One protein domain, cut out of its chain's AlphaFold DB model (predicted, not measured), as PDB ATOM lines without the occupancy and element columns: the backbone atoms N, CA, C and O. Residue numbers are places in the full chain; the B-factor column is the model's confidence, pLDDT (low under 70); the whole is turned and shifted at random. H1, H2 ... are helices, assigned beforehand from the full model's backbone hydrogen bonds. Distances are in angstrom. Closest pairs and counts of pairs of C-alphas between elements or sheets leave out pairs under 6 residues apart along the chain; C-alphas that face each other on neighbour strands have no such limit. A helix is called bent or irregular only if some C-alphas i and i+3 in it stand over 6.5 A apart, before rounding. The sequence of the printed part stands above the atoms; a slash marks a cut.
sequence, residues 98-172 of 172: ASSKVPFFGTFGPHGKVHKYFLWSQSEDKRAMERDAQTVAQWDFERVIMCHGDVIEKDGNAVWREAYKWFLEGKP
ATOM      1  N   ALA A  98      29.693  32.248 -23.549       40.19
ATOM      2  CA  ALA A  98      30.930  31.912 -22.805       40.19
ATOM      3  C   ALA A  98      31.136  32.968 -21.707       40.19
ATOM      4  O   ALA A  98      30.707  34.100 -21.908       40.19
ATOM      5  N   SER A  99      31.786  32.613 -20.590       43.06
ATOM      6  CA  SER A  99      31.995  33.537 -19.468       43.06
ATOM      7  C   SER A  99      33.468  33.831 -19.197       43.06
ATOM      8  O   SER A  99      34.288  32.917 -19.086       43.06
ATOM      9  N   SER A 100      33.785  35.114 -19.054       37.25
ATOM     10  CA  SER A 100      35.134  35.664 -18.884       37.25
ATOM     11  C   SER A 100      35.553  35.666 -17.405       37.25
ATOM     12  O   SER A 100      35.868  36.712 -16.837       37.25
ATOM     13  N   LYS A 101      35.513  34.501 -16.746       43.03
ATOM     14  CA  LYS A 101      35.816  34.383 -15.307       43.03
ATOM     15  C   LYS A 101      37.280  34.722 -15.004       43.03
ATOM     16  O   LYS A 101      38.179  33.969 -15.365       43.03
ATOM     17  N   VAL A 102      37.499  35.816 -14.274       44.06
ATOM     18  CA  VAL A 102      38.811  36.193 -13.726       44.06
ATOM     19  C   VAL A 102      38.972  35.562 -12.335       44.06
ATOM     20  O   VAL A 102      38.129  35.818 -11.475       44.06
ATOM     21  N   PRO A 103      39.999  34.733 -12.077       33.56
ATOM     22  CA  PRO A 103      40.275  34.224 -10.736       33.56
ATOM     23  C   PRO A 103      41.003  35.270  -9.867       33.56
ATOM     24  O   PRO A 103      41.611  36.209 -10.376       33.56
ATOM     25  N   PHE A 104      40.961  35.079  -8.545       41.03
ATOM     26  CA  PHE A 104      41.644  35.863  -7.493       41.03
ATOM     27  C   PHE A 104      41.304  37.356  -7.326       41.03
ATOM     28  O   PHE A 104      41.510  37.874  -6.231       41.03
ATOM     29  N   PHE A 105      40.703  38.033  -8.306       39.25
ATOM     30  CA  PHE A 105      40.043  39.327  -8.085       39.25
ATOM     31  C   PHE A 105      38.526  39.147  -7.951       39.25
ATOM     32  O   PHE A 105      37.912  38.371  -8.680       39.25
ATOM     33  N   GLY A 106      37.913  39.871  -7.006       48.75
ATOM     34  CA  GLY A 106      36.462  39.853  -6.802       48.75
ATOM     35  C   GLY A 106      35.705  40.294  -8.060       48.75
ATOM     36  O   GLY A 106      36.178  41.166  -8.786       48.75
ATOM     37  N   THR A 107      34.542  39.684  -8.311       50.16
ATOM     38  CA  THR A 107      33.825  39.714  -9.596       50.16
ATOM     39  C   THR A 107      33.761  41.105 -10.234       50.16
ATOM     40  O   THR A 107      32.984  41.965  -9.810       50.16
ATOM     41  N   PHE A 108      34.545  41.304 -11.298       57.56
ATOM     42  CA  PHE A 108      34.503  42.512 -12.117       57.56
ATOM     43  C   PHE A 108      33.267  42.460 -13.024       57.56
ATOM     44  O   PHE A 108      33.307  41.978 -14.153       57.56
ATOM     45  N   GLY A 109      32.136  42.883 -12.467       63.31
ATOM     46  CA  GLY A 109      30.827  42.837 -13.104       63.31
ATOM     47  C   GLY A 109      29.861  43.856 -12.488       63.31
ATOM     48  O   GLY A 109      30.204  44.515 -11.505       63.31
ATOM     49  N   PRO A 110      28.644  43.993 -13.041       59.62
ATOM     50  CA  PRO A 110      27.710  45.093 -12.759       59.62
ATOM     51  C   PRO A 110      27.396  45.298 -11.267       59.62
ATOM     52  O   PRO A 110      27.369  46.430 -10.791       59.62
ATOM     53  N   HIS A 111      27.248  44.213 -10.503       75.06
ATOM     54  CA  HIS A 111      26.939  44.255  -9.066       75.06
ATOM     55  C   HIS A 111      28.162  44.544  -8.165       75.06
ATOM     56  O   HIS A 111      28.012  44.817  -6.973       75.06
ATOM     57  N   GLY A 112      29.388  44.464  -8.692       77.81
ATOM     58  CA  GLY A 112      30.619  44.559  -7.904       77.81
ATOM     59  C   GLY A 112      31.042  46.002  -7.622       77.81
ATOM     60  O   GLY A 112      31.267  46.773  -8.552       77.81
ATOM     61  N   LYS A 113      31.256  46.363  -6.345       77.50
ATOM     62  CA  LYS A 113      31.736  47.709  -5.946       77.50
ATOM     63  C   LYS A 113      33.013  48.146  -6.684       77.50
ATOM     64  O   LYS A 113      33.144  49.315  -7.021       77.50
ATOM     65  N   VAL A 114      33.916  47.206  -6.985       78.25
ATOM     66  CA  VAL A 114      35.151  47.453  -7.757       78.25
ATOM     67  C   VAL A 114      34.846  47.980  -9.163       78.25
ATOM     68  O   VAL A 114      35.502  48.911  -9.618       78.25
ATOM     69  N   HIS A 115      33.829  47.435  -9.835       73.81
ATOM     70  CA  HIS A 115      33.429  47.877 -11.171       73.81
ATOM     71  C   HIS A 115      32.805  49.280 -11.135       73.81
ATOM     72  O   HIS A 115      33.162  50.125 -11.950       73.81
ATOM     73  N   LYS A 116      31.958  49.570 -10.137       80.31
ATOM     74  CA  LYS A 116      31.365  50.909  -9.960       80.31
ATOM     75  C   LYS A 116      32.423  51.968  -9.647       80.31
ATOM     76  O   LYS A 116      32.395  53.045 -10.232       80.31
ATOM     77  N   TYR A 117      33.401  51.638  -8.799       80.75
ATOM     78  CA  TYR A 117      34.539  52.514  -8.511       80.75
ATOM     79  C   TYR A 117      35.445  52.710  -9.726       80.75
ATOM     80  O   TYR A 117      35.898  53.826  -9.971       80.75
ATOM     81  N   PHE A 118      35.652  51.667 -10.537       79.00
ATOM     82  CA  PHE A 118      36.351  51.801 -11.811       79.00
ATOM     83  C   PHE A 118      35.622  52.787 -12.739       79.00
ATOM     84  O   PHE A 118      36.215  53.797 -13.108       79.00
ATOM     85  N   LEU A 119      34.330  52.576 -13.027       76.62
ATOM     86  CA  LEU A 119      33.525  53.487 -13.857       76.62
ATOM     87  C   LEU A 119      33.538  54.931 -13.318       76.62
ATOM     88  O   LEU A 119      33.791  55.871 -14.072       76.62
ATOM     89  N   TRP A 120      33.361  55.111 -12.004       78.06
ATOM     90  CA  TRP A 120      33.434  56.416 -11.338       78.06
ATOM     91  C   TRP A 120      34.801  57.099 -11.505       78.06
ATOM     92  O   TRP A 120      34.866  58.302 -11.750       78.06
ATOM     93  N   SER A 121      35.896  56.338 -11.421       78.31
ATOM     94  CA  SER A 121      37.260  56.857 -11.594       78.31
ATOM     95  C   SER A 121      37.648  57.156 -13.048       78.31
ATOM     96  O   SER A 121      38.586  57.915 -13.264       78.31
ATOM     97  N   GLN A 122      36.965  56.565 -14.036       76.00
ATOM     98  CA  GLN A 122      37.222  56.800 -15.469       76.00
ATOM     99  C   GLN A 122      36.339  57.902 -16.078       76.00
ATOM    100  O   GLN A 122      36.676  58.439 -17.127       76.00
ATOM    101  N   SER A 123      35.221  58.261 -15.440       77.62
ATOM    102  CA  SER A 123      34.430  59.439 -15.815       77.62
ATOM    103  C   SER A 123      35.177  60.717 -15.419       77.62
ATOM    104  O   SER A 123      35.456  60.920 -14.238       77.62
ATOM    105  N   GLU A 124      35.473  61.592 -16.380       76.38
ATOM    106  CA  GLU A 124      36.063  62.911 -16.111       76.38
ATOM    107  C   GLU A 124      34.983  63.882 -15.599       76.38
ATOM    108  O   GLU A 124      35.033  64.306 -14.443       76.38
ATOM    109  N   ASP A 125      33.933  64.129 -16.395       79.38
ATOM    110  CA  ASP A 125      32.722  64.830 -15.950       79.38
ATOM    111  C   ASP A 125      31.686  63.842 -15.379       79.38
ATOM    112  O   ASP A 125      31.143  62.982 -16.083       79.38
ATOM    113  N   LYS A 126      31.402  63.991 -14.080       83.88
ATOM    114  CA  LYS A 126      30.414  63.198 -13.334       83.88
ATOM    115  C   LYS A 126      28.965  63.561 -13.678       83.88
ATOM    116  O   LYS A 126      28.122  62.672 -13.666       83.88
ATOM    117  N   ARG A 127      28.675  64.829 -13.995       79.19
ATOM    118  CA  ARG A 127      27.324  65.329 -14.318       79.19
ATOM    119  C   ARG A 127      26.918  64.974 -15.743       79.19
ATOM    120  O   ARG A 127      25.772  64.598 -15.968       79.19
ATOM    121  N   ALA A 128      27.854  65.042 -16.691       77.81
ATOM    122  CA  ALA A 128      27.633  64.494 -18.029       77.81
ATOM    123  C   ALA A 128      27.347  62.986 -17.952       77.81
ATOM    124  O   ALA A 128      26.334  62.531 -18.473       77.81
ATOM    125  N   MET A 129      28.169  62.231 -17.211       81.56
ATOM    126  CA  MET A 129      27.974  60.788 -17.038       81.56
ATOM    127  C   MET A 129      26.674  60.434 -16.291       81.56
ATOM    128  O   MET A 129      26.035  59.447 -16.635       81.56
ATOM    129  N   GLU A 130      26.244  61.237 -15.312       83.50
ATOM    130  CA  GLU A 130      24.923  61.116 -14.678       83.50
ATOM    131  C   GLU A 130      23.789  61.289 -15.694       83.50
ATOM    132  O   GLU A 130      22.964  60.386 -15.836       83.50
ATOM    133  N   ARG A 131      23.774  62.408 -16.434       79.75
ATOM    134  CA  ARG A 131      22.782  62.687 -17.483       79.75
ATOM    135  C   ARG A 131      22.725  61.548 -18.500       79.75
ATOM    136  O   ARG A 131      21.647  61.037 -18.783       79.75
ATOM    137  N   ASP A 132      23.874  61.124 -19.014       78.19
ATOM    138  CA  ASP A 132      23.944  60.133 -20.088       78.19
ATOM    139  C   ASP A 132      23.560  58.731 -19.583       78.19
ATOM    140  O   ASP A 132      22.831  58.001 -20.260       78.19
ATOM    141  N   ALA A 133      23.936  58.375 -18.347       82.06
ATOM    142  CA  ALA A 133      23.477  57.146 -17.701       82.06
ATOM    143  C   ALA A 133      21.964  57.150 -17.425       82.06
ATOM    144  O   ALA A 133      21.331  56.100 -17.574       82.06
ATOM    145  N   GLN A 134      21.383  58.302 -17.055       75.50
ATOM    146  CA  GLN A 134      19.933  58.487 -16.916       75.50
ATOM    147  C   GLN A 134      19.221  58.363 -18.270       75.50
ATOM    148  O   GLN A 134      18.214  57.660 -18.346       75.50
ATOM    149  N   THR A 135      19.749  58.978 -19.337       76.19
ATOM    150  CA  THR A 135      19.201  58.875 -20.700       76.19
ATOM    151  C   THR A 135      19.164  57.427 -21.176       76.19
ATOM    152  O   THR A 135      18.097  56.954 -21.555       76.19
ATOM    153  N   VAL A 136      20.278  56.689 -21.088       69.44
ATOM    154  CA  VAL A 136      20.291  55.263 -21.461       69.44
ATOM    155  C   VAL A 136      19.330  54.469 -20.577       69.44
ATOM    156  O   VAL A 136      18.562  53.665 -21.086       69.44
ATOM    157  N   ALA A 137      19.276  54.728 -19.265       80.56
ATOM    158  CA  ALA A 137      18.363  54.022 -18.363       80.56
ATOM    159  C   ALA A 137      16.862  54.242 -18.668       80.56
ATOM    160  O   ALA A 137      16.038  53.470 -18.171       80.56
ATOM    161  N   GLN A 138      16.487  55.254 -19.460       71.06
ATOM    162  CA  GLN A 138      15.109  55.472 -19.928       71.06
ATOM    163  C   GLN A 138      14.738  54.632 -21.164       71.06
ATOM    164  O   GLN A 138      13.553  54.520 -21.470       71.06
ATOM    165  N   TRP A 139      15.708  54.048 -21.872       76.19
ATOM    166  CA  TRP A 139      15.450  53.218 -23.053       76.19
ATOM    167  C   TRP A 139      14.927  51.830 -22.661       76.19
ATOM    168  O   TRP A 139      15.385  51.243 -21.680       76.19
ATOM    169  N   ASP A 140      14.019  51.268 -23.458       72.81
ATOM    170  CA  ASP A 140      13.577  49.880 -23.301       72.81
ATOM    171  C   ASP A 140      14.575  48.930 -23.987       72.81
ATOM    172  O   ASP A 140      14.721  48.952 -25.210       72.81
ATOM    173  N   PHE A 141      15.323  48.143 -23.204       74.44
ATOM    174  CA  PHE A 141      16.279  47.161 -23.727       74.44
ATOM    175  C   PHE A 141      16.525  45.984 -22.772       74.44
ATOM    176  O   PHE A 141      16.835  46.138 -21.588       74.44
ATOM    177  N   GLU A 142      16.475  44.784 -23.347       70.44
ATOM    178  CA  GLU A 142      16.663  43.506 -22.647       70.44
ATOM    179  C   GLU A 142      18.121  43.000 -22.704       70.44
ATOM    180  O   GLU A 142      18.533  42.206 -21.861       70.44
ATOM    181  N   ARG A 143      18.940  43.478 -23.658       60.72
ATOM    182  CA  ARG A 143      20.335  43.035 -23.878       60.72
ATOM    183  C   ARG A 143      21.343  44.173 -23.702       60.72
ATOM    184  O   ARG A 143      21.109  45.277 -24.179       60.72
ATOM    185  N   VAL A 144      22.519  43.876 -23.137       68.50
ATOM    186  CA  VAL A 144      23.706  44.756 -23.196       68.50
ATOM    187  C   VAL A 144      24.910  44.014 -23.774       68.50
ATOM    188  O   VAL A 144      25.329  42.966 -23.275       68.50
ATOM    189  N   ILE A 145      25.508  44.606 -24.810       66.44
ATOM    190  CA  ILE A 145      26.742  44.150 -25.454       66.44
ATOM    191  C   ILE A 145      27.869  45.101 -25.047       66.44
ATOM    192  O   ILE A 145      27.910  46.250 -25.475       66.44
ATOM    193  N   MET A 146      28.790  44.621 -24.212       60.94
ATOM    194  CA  MET A 146      29.897  45.415 -23.664       60.94
ATOM    195  C   MET A 146      31.252  45.051 -24.289       60.94
ATOM    196  O   MET A 146      31.493  43.902 -24.670       60.94
ATOM    197  N   CYS A 147      32.178  46.013 -24.353       55.12
ATOM    198  CA  CYS A 147      33.516  45.815 -24.929       55.12
ATOM    199  C   CYS A 147      34.350  44.765 -24.171       55.12
ATOM    200  O   CYS A 147      35.104  44.014 -24.788       55.12
ATOM    201  N   HIS A 148      34.184  44.663 -22.850       56.34
ATOM    202  CA  HIS A 148      34.853  43.693 -21.974       56.34
ATOM    203  C   HIS A 148      33.844  43.194 -20.925       56.34
ATOM    204  O   HIS A 148      33.011  43.982 -20.502       56.34
ATOM    205  N   GLY A 149      33.904  41.922 -20.509       56.91
ATOM    206  CA  GLY A 149      32.856  41.270 -19.695       56.91
ATOM    207  C   GLY A 149      31.909  40.408 -20.541       56.91
ATOM    208  O   GLY A 149      32.156  40.233 -21.730       56.91
ATOM    209  N   ASP A 150      30.855  39.826 -19.979       61.09
ATOM    210  CA  ASP A 150      29.983  38.900 -20.726       61.09
ATOM    211  C   ASP A 150      28.785  39.632 -21.365       61.09
ATOM    212  O   ASP A 150      28.414  40.721 -20.927       61.09
ATOM    213  N   VAL A 151      28.182  39.069 -22.422       60.12
ATOM    214  CA  VAL A 151      26.947  39.637 -22.999       60.12
ATOM    215  C   VAL A 151      25.803  39.394 -22.019       60.12
ATOM    216  O   VAL A 151      25.518  38.252 -21.660       60.12
ATOM    217  N   ILE A 152      25.144  40.471 -21.602       66.75
ATOM    218  CA  ILE A 152      23.941  40.414 -20.774       66.75
ATOM    219  C   ILE A 152      22.780  40.150 -21.731       66.75
ATOM    220  O   ILE A 152      22.409  41.036 -22.490       66.75
ATOM    221  N   GLU A 153      22.265  38.922 -21.755       60.12
ATOM    222  CA  GLU A 153      21.226  38.474 -22.705       60.12
ATOM    223  C   GLU A 153      19.783  38.717 -22.223       60.12
ATOM    224  O   GLU A 153      18.848  38.416 -22.968       60.12
ATOM    225  N   LYS A 154      19.625  39.187 -20.979       70.06
ATOM    226  CA  LYS A 154      18.365  39.459 -20.275       70.06
ATOM    227  C   LYS A 154      18.536  40.542 -19.214       70.06
ATOM    228  O   LYS A 154      19.653  40.731 -18.730       70.06
ATOM    229  N   ASP A 155      17.440  41.186 -18.814       83.62
ATOM    230  CA  ASP A 155      17.374  42.189 -17.744       83.62
ATOM    231  C   ASP A 155      18.298  43.404 -17.999       83.62
ATOM    232  O   ASP A 155      18.725  44.096 -17.068       83.62
ATOM    233  N   GLY A 156      18.632  43.672 -19.269       80.50
ATOM    234  CA  GLY A 156      19.682  44.604 -19.695       80.50
ATOM    235  C   GLY A 156      19.611  45.983 -19.037       80.50
ATOM    236  O   GLY A 156      20.609  46.445 -18.477       80.50
ATOM    237  N   ASN A 157      18.434  46.614 -19.039       86.56
ATOM    238  CA  ASN A 157      18.210  47.911 -18.394       86.56
ATOM    239  C   ASN A 157      18.427  47.865 -16.867       86.56
ATOM    240  O   ASN A 157      19.087  48.746 -16.308       86.56
ATOM    241  N   ALA A 158      17.965  46.813 -16.183       88.56
ATOM    242  CA  ALA A 158      18.178  46.650 -14.742       88.56
ATOM    243  C   ALA A 158      19.668  46.461 -14.404       88.56
ATOM    244  O   ALA A 158      20.174  47.043 -13.440       88.56
ATOM    245  N   VAL A 159      20.397  45.706 -15.229       87.25
ATOM    246  CA  VAL A 159      21.837  45.483 -15.056       87.25
ATOM    247  C   VAL A 159      22.653  46.745 -15.379       87.25
ATOM    248  O   VAL A 159      23.621  47.038 -14.671       87.25
ATOM    249  N   TRP A 160      22.236  47.548 -16.369       86.56
ATOM    250  CA  TRP A 160      22.785  48.888 -16.623       86.56
ATOM    251  C   TRP A 160      22.592  49.809 -15.413       86.56
ATOM    252  O   TRP A 160      23.564  50.369 -14.900       86.56
ATOM    253  N   ARG A 161      21.356  49.915 -14.901       90.12
ATOM    254  CA  ARG A 161      21.022  50.727 -13.719       90.12
ATOM    255  C   ARG A 161      21.834  50.328 -12.493       90.12
ATOM    256  O   ARG A 161      22.303  51.197 -11.767       90.12
ATOM    257  N   GLU A 162      22.043  49.034 -12.268       91.06
ATOM    258  CA  GLU A 162      22.846  48.552 -11.143       91.06
ATOM    259  C   GLU A 162      24.348  48.842 -11.334       91.06
ATOM    260  O   GLU A 162      25.004  49.227 -10.364       91.06
ATOM    261  N   ALA A 163      24.889  48.763 -12.556       85.62
ATOM    262  CA  ALA A 163      26.279  49.132 -12.851       85.62
ATOM    263  C   ALA A 163      26.548  50.642 -12.685       85.62
ATOM    264  O   ALA A 163      27.508  51.026 -12.015       85.62
ATOM    265  N   TYR A 164      25.677  51.493 -13.236       88.62
ATOM    266  CA  TYR A 164      25.803  52.959 -13.203       88.62
ATOM    267  C   TYR A 164      25.158  53.615 -11.972       88.62
ATOM    268  O   TYR A 164      25.152  54.838 -11.853       88.62
ATOM    269  N   LYS A 165      24.664  52.815 -11.017       90.75
ATOM    270  CA  LYS A 165      23.928  53.241  -9.814       90.75
ATOM    271  C   LYS A 165      24.540  54.420  -9.058       90.75
ATOM    272  O   LYS A 165      23.815  55.260  -8.551       90.75
ATOM    273  N   TRP A 166      25.866  54.490  -8.986       90.88
ATOM    274  CA  TRP A 166      26.575  55.582  -8.319       90.88
ATOM    275  C   TRP A 166      26.392  56.935  -9.016       90.88
ATOM    276  O   TRP A 166      26.157  57.930  -8.341       90.88
ATOM    277  N   PHE A 167      26.350  56.970 -10.349       88.06
ATOM    278  CA  PHE A 167      25.949  58.171 -11.082       88.06
ATOM    279  C   PHE A 167      24.452  58.466 -10.903       88.06
ATOM    280  O   PHE A 167      24.085  59.606 -10.660       88.06
ATOM    281  N   LEU A 168      23.597  57.437 -10.944       88.38
ATOM    282  CA  LEU A 168      22.139  57.584 -10.804       88.38
ATOM    283  C   LEU A 168      21.669  57.998  -9.393       88.38
ATOM    284  O   LEU A 168      20.549  58.476  -9.247       88.38
ATOM    285  N   GLU A 169      22.490  57.796  -8.357       88.81
ATOM    286  CA  GLU A 169      22.189  58.132  -6.956       88.81
ATOM    287  C   GLU A 169      23.059  59.279  -6.392       88.81
ATOM    288  O   GLU A 169      22.978  59.556  -5.195       88.81
ATOM    289  N   GLY A 170      23.903  59.928  -7.209       80.06
ATOM    290  CA  GLY A 170      24.793  61.016  -6.768       80.06
ATOM    291  C   GLY A 170      25.865  60.581  -5.753       80.06
ATOM    292  O   GLY A 170      26.130  61.293  -4.784       80.06
ATOM    293  N   LYS A 171      26.437  59.387  -5.940       79.38
ATOM    294  CA  LYS A 171      27.174  58.594  -4.937       79.38
ATOM    295  C   LYS A 171      28.564  58.141  -5.396       79.38
ATOM    296  O   LYS A 171      28.845  58.094  -6.591       79.38
ATOM    297  N   PRO A 172      29.444  57.807  -4.440       65.75
ATOM    298  CA  PRO A 172      29.647  56.396  -4.054       65.75
ATOM    299  C   PRO A 172      28.864  55.920  -2.811       65.75
ATOM    300  O   PRO A 172      28.682  56.725  -1.878       65.75
TER     301      PRO A 172
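AT A GLANCE: This is residues 98 to 172 of the 172 residues of an uncharacterized protein of Botryobasidium botryosum FD-172 SS1 (UniProt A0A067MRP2). The longest helix, H2, and the shorter H3 form a loose helical hairpin, side by side and running opposite ways, with H1 laid across the end where H2 begins and H3 ends. The short H4 follows H3 almost at once and packs on H2 and H1, while the unnamed residues 138 to 155 make a wide loop from the end of H2 back to the start of H3, and residues 98 to 112 form an unnamed lead-in to H1. The printed part has 75 residues with four named helices, in the order H1, H2, H3, H4, and no named strand; the class is all helix, although under half of the residues, 34 of the 75, are in named elements. The whole is compact, with a radius of gyration of the C-alphas of 12.5 A, and the C-alphas span 33 by 27 by 18 A.

IN THESE COORDINATES: H2 is residues 126 to 137, 16.0 A from first to last C-alpha, beginning at C-alpha 126 at (30.414, 63.198, -13.334). H3 is residues 156 to 163, 10.5 A long. H1 is residues 113 to 122, 14.3 A long, with C-alpha 113 at (31.736, 47.709, -5.946). H4 is residues 165 to 168, 4.8 A long, ending at C-alpha 168 at (22.139, 57.584, -10.804). No helix is bent.

HOW THE PARTS SIT: H2 and H3 form a hairpin: they touch at a shallow tilt of 24 degrees, opposite ways, and H2 does so with residues 133 to 137 alone. Their closest C-alphas, those of Ala 137 and Asn 157, are 6.1 A apart. H2 also touches H4, where the closest C-alphas, those of Glu 130 and Phe 167, are 4.8 A apart. H4 touches H1, with the C-alphas of Lys 116 and Trp 166 closest at 6.9 A. H1 and H3 are close but not clearly touching, the closest C-alphas being those of Lys 116 and Ala 163 at 6.1 A; their lines are about perpendicular, at 84 degrees. H1 and H2 are also close but not clearly touching, at a steep tilt of 60 degrees, opposite ways; the C-alphas of Trp 120 and Lys 126 are closest, at 7.7 A. In H1, H2 and H3 every O i to N i+4 pair is within hydrogen-bond range; H4 is too short for such a pair, but its one O i to N i+3 pair is within range.

THE WHOLE: The two C-alphas farthest apart, those of Phe 104 and Gln 138, are 35.3 A apart. The printed part has no cut and ends at residue 172, the chain's last residue. The link from H2 to H3, 18 residues, is long; those from H1 to H2 and from H3 to H4 are tight. The mean pLDDT of the printed part is 71.5, and 26 residues are under 70: residues 98 to 110, residue 136, residues 143 to 153 and residue 172.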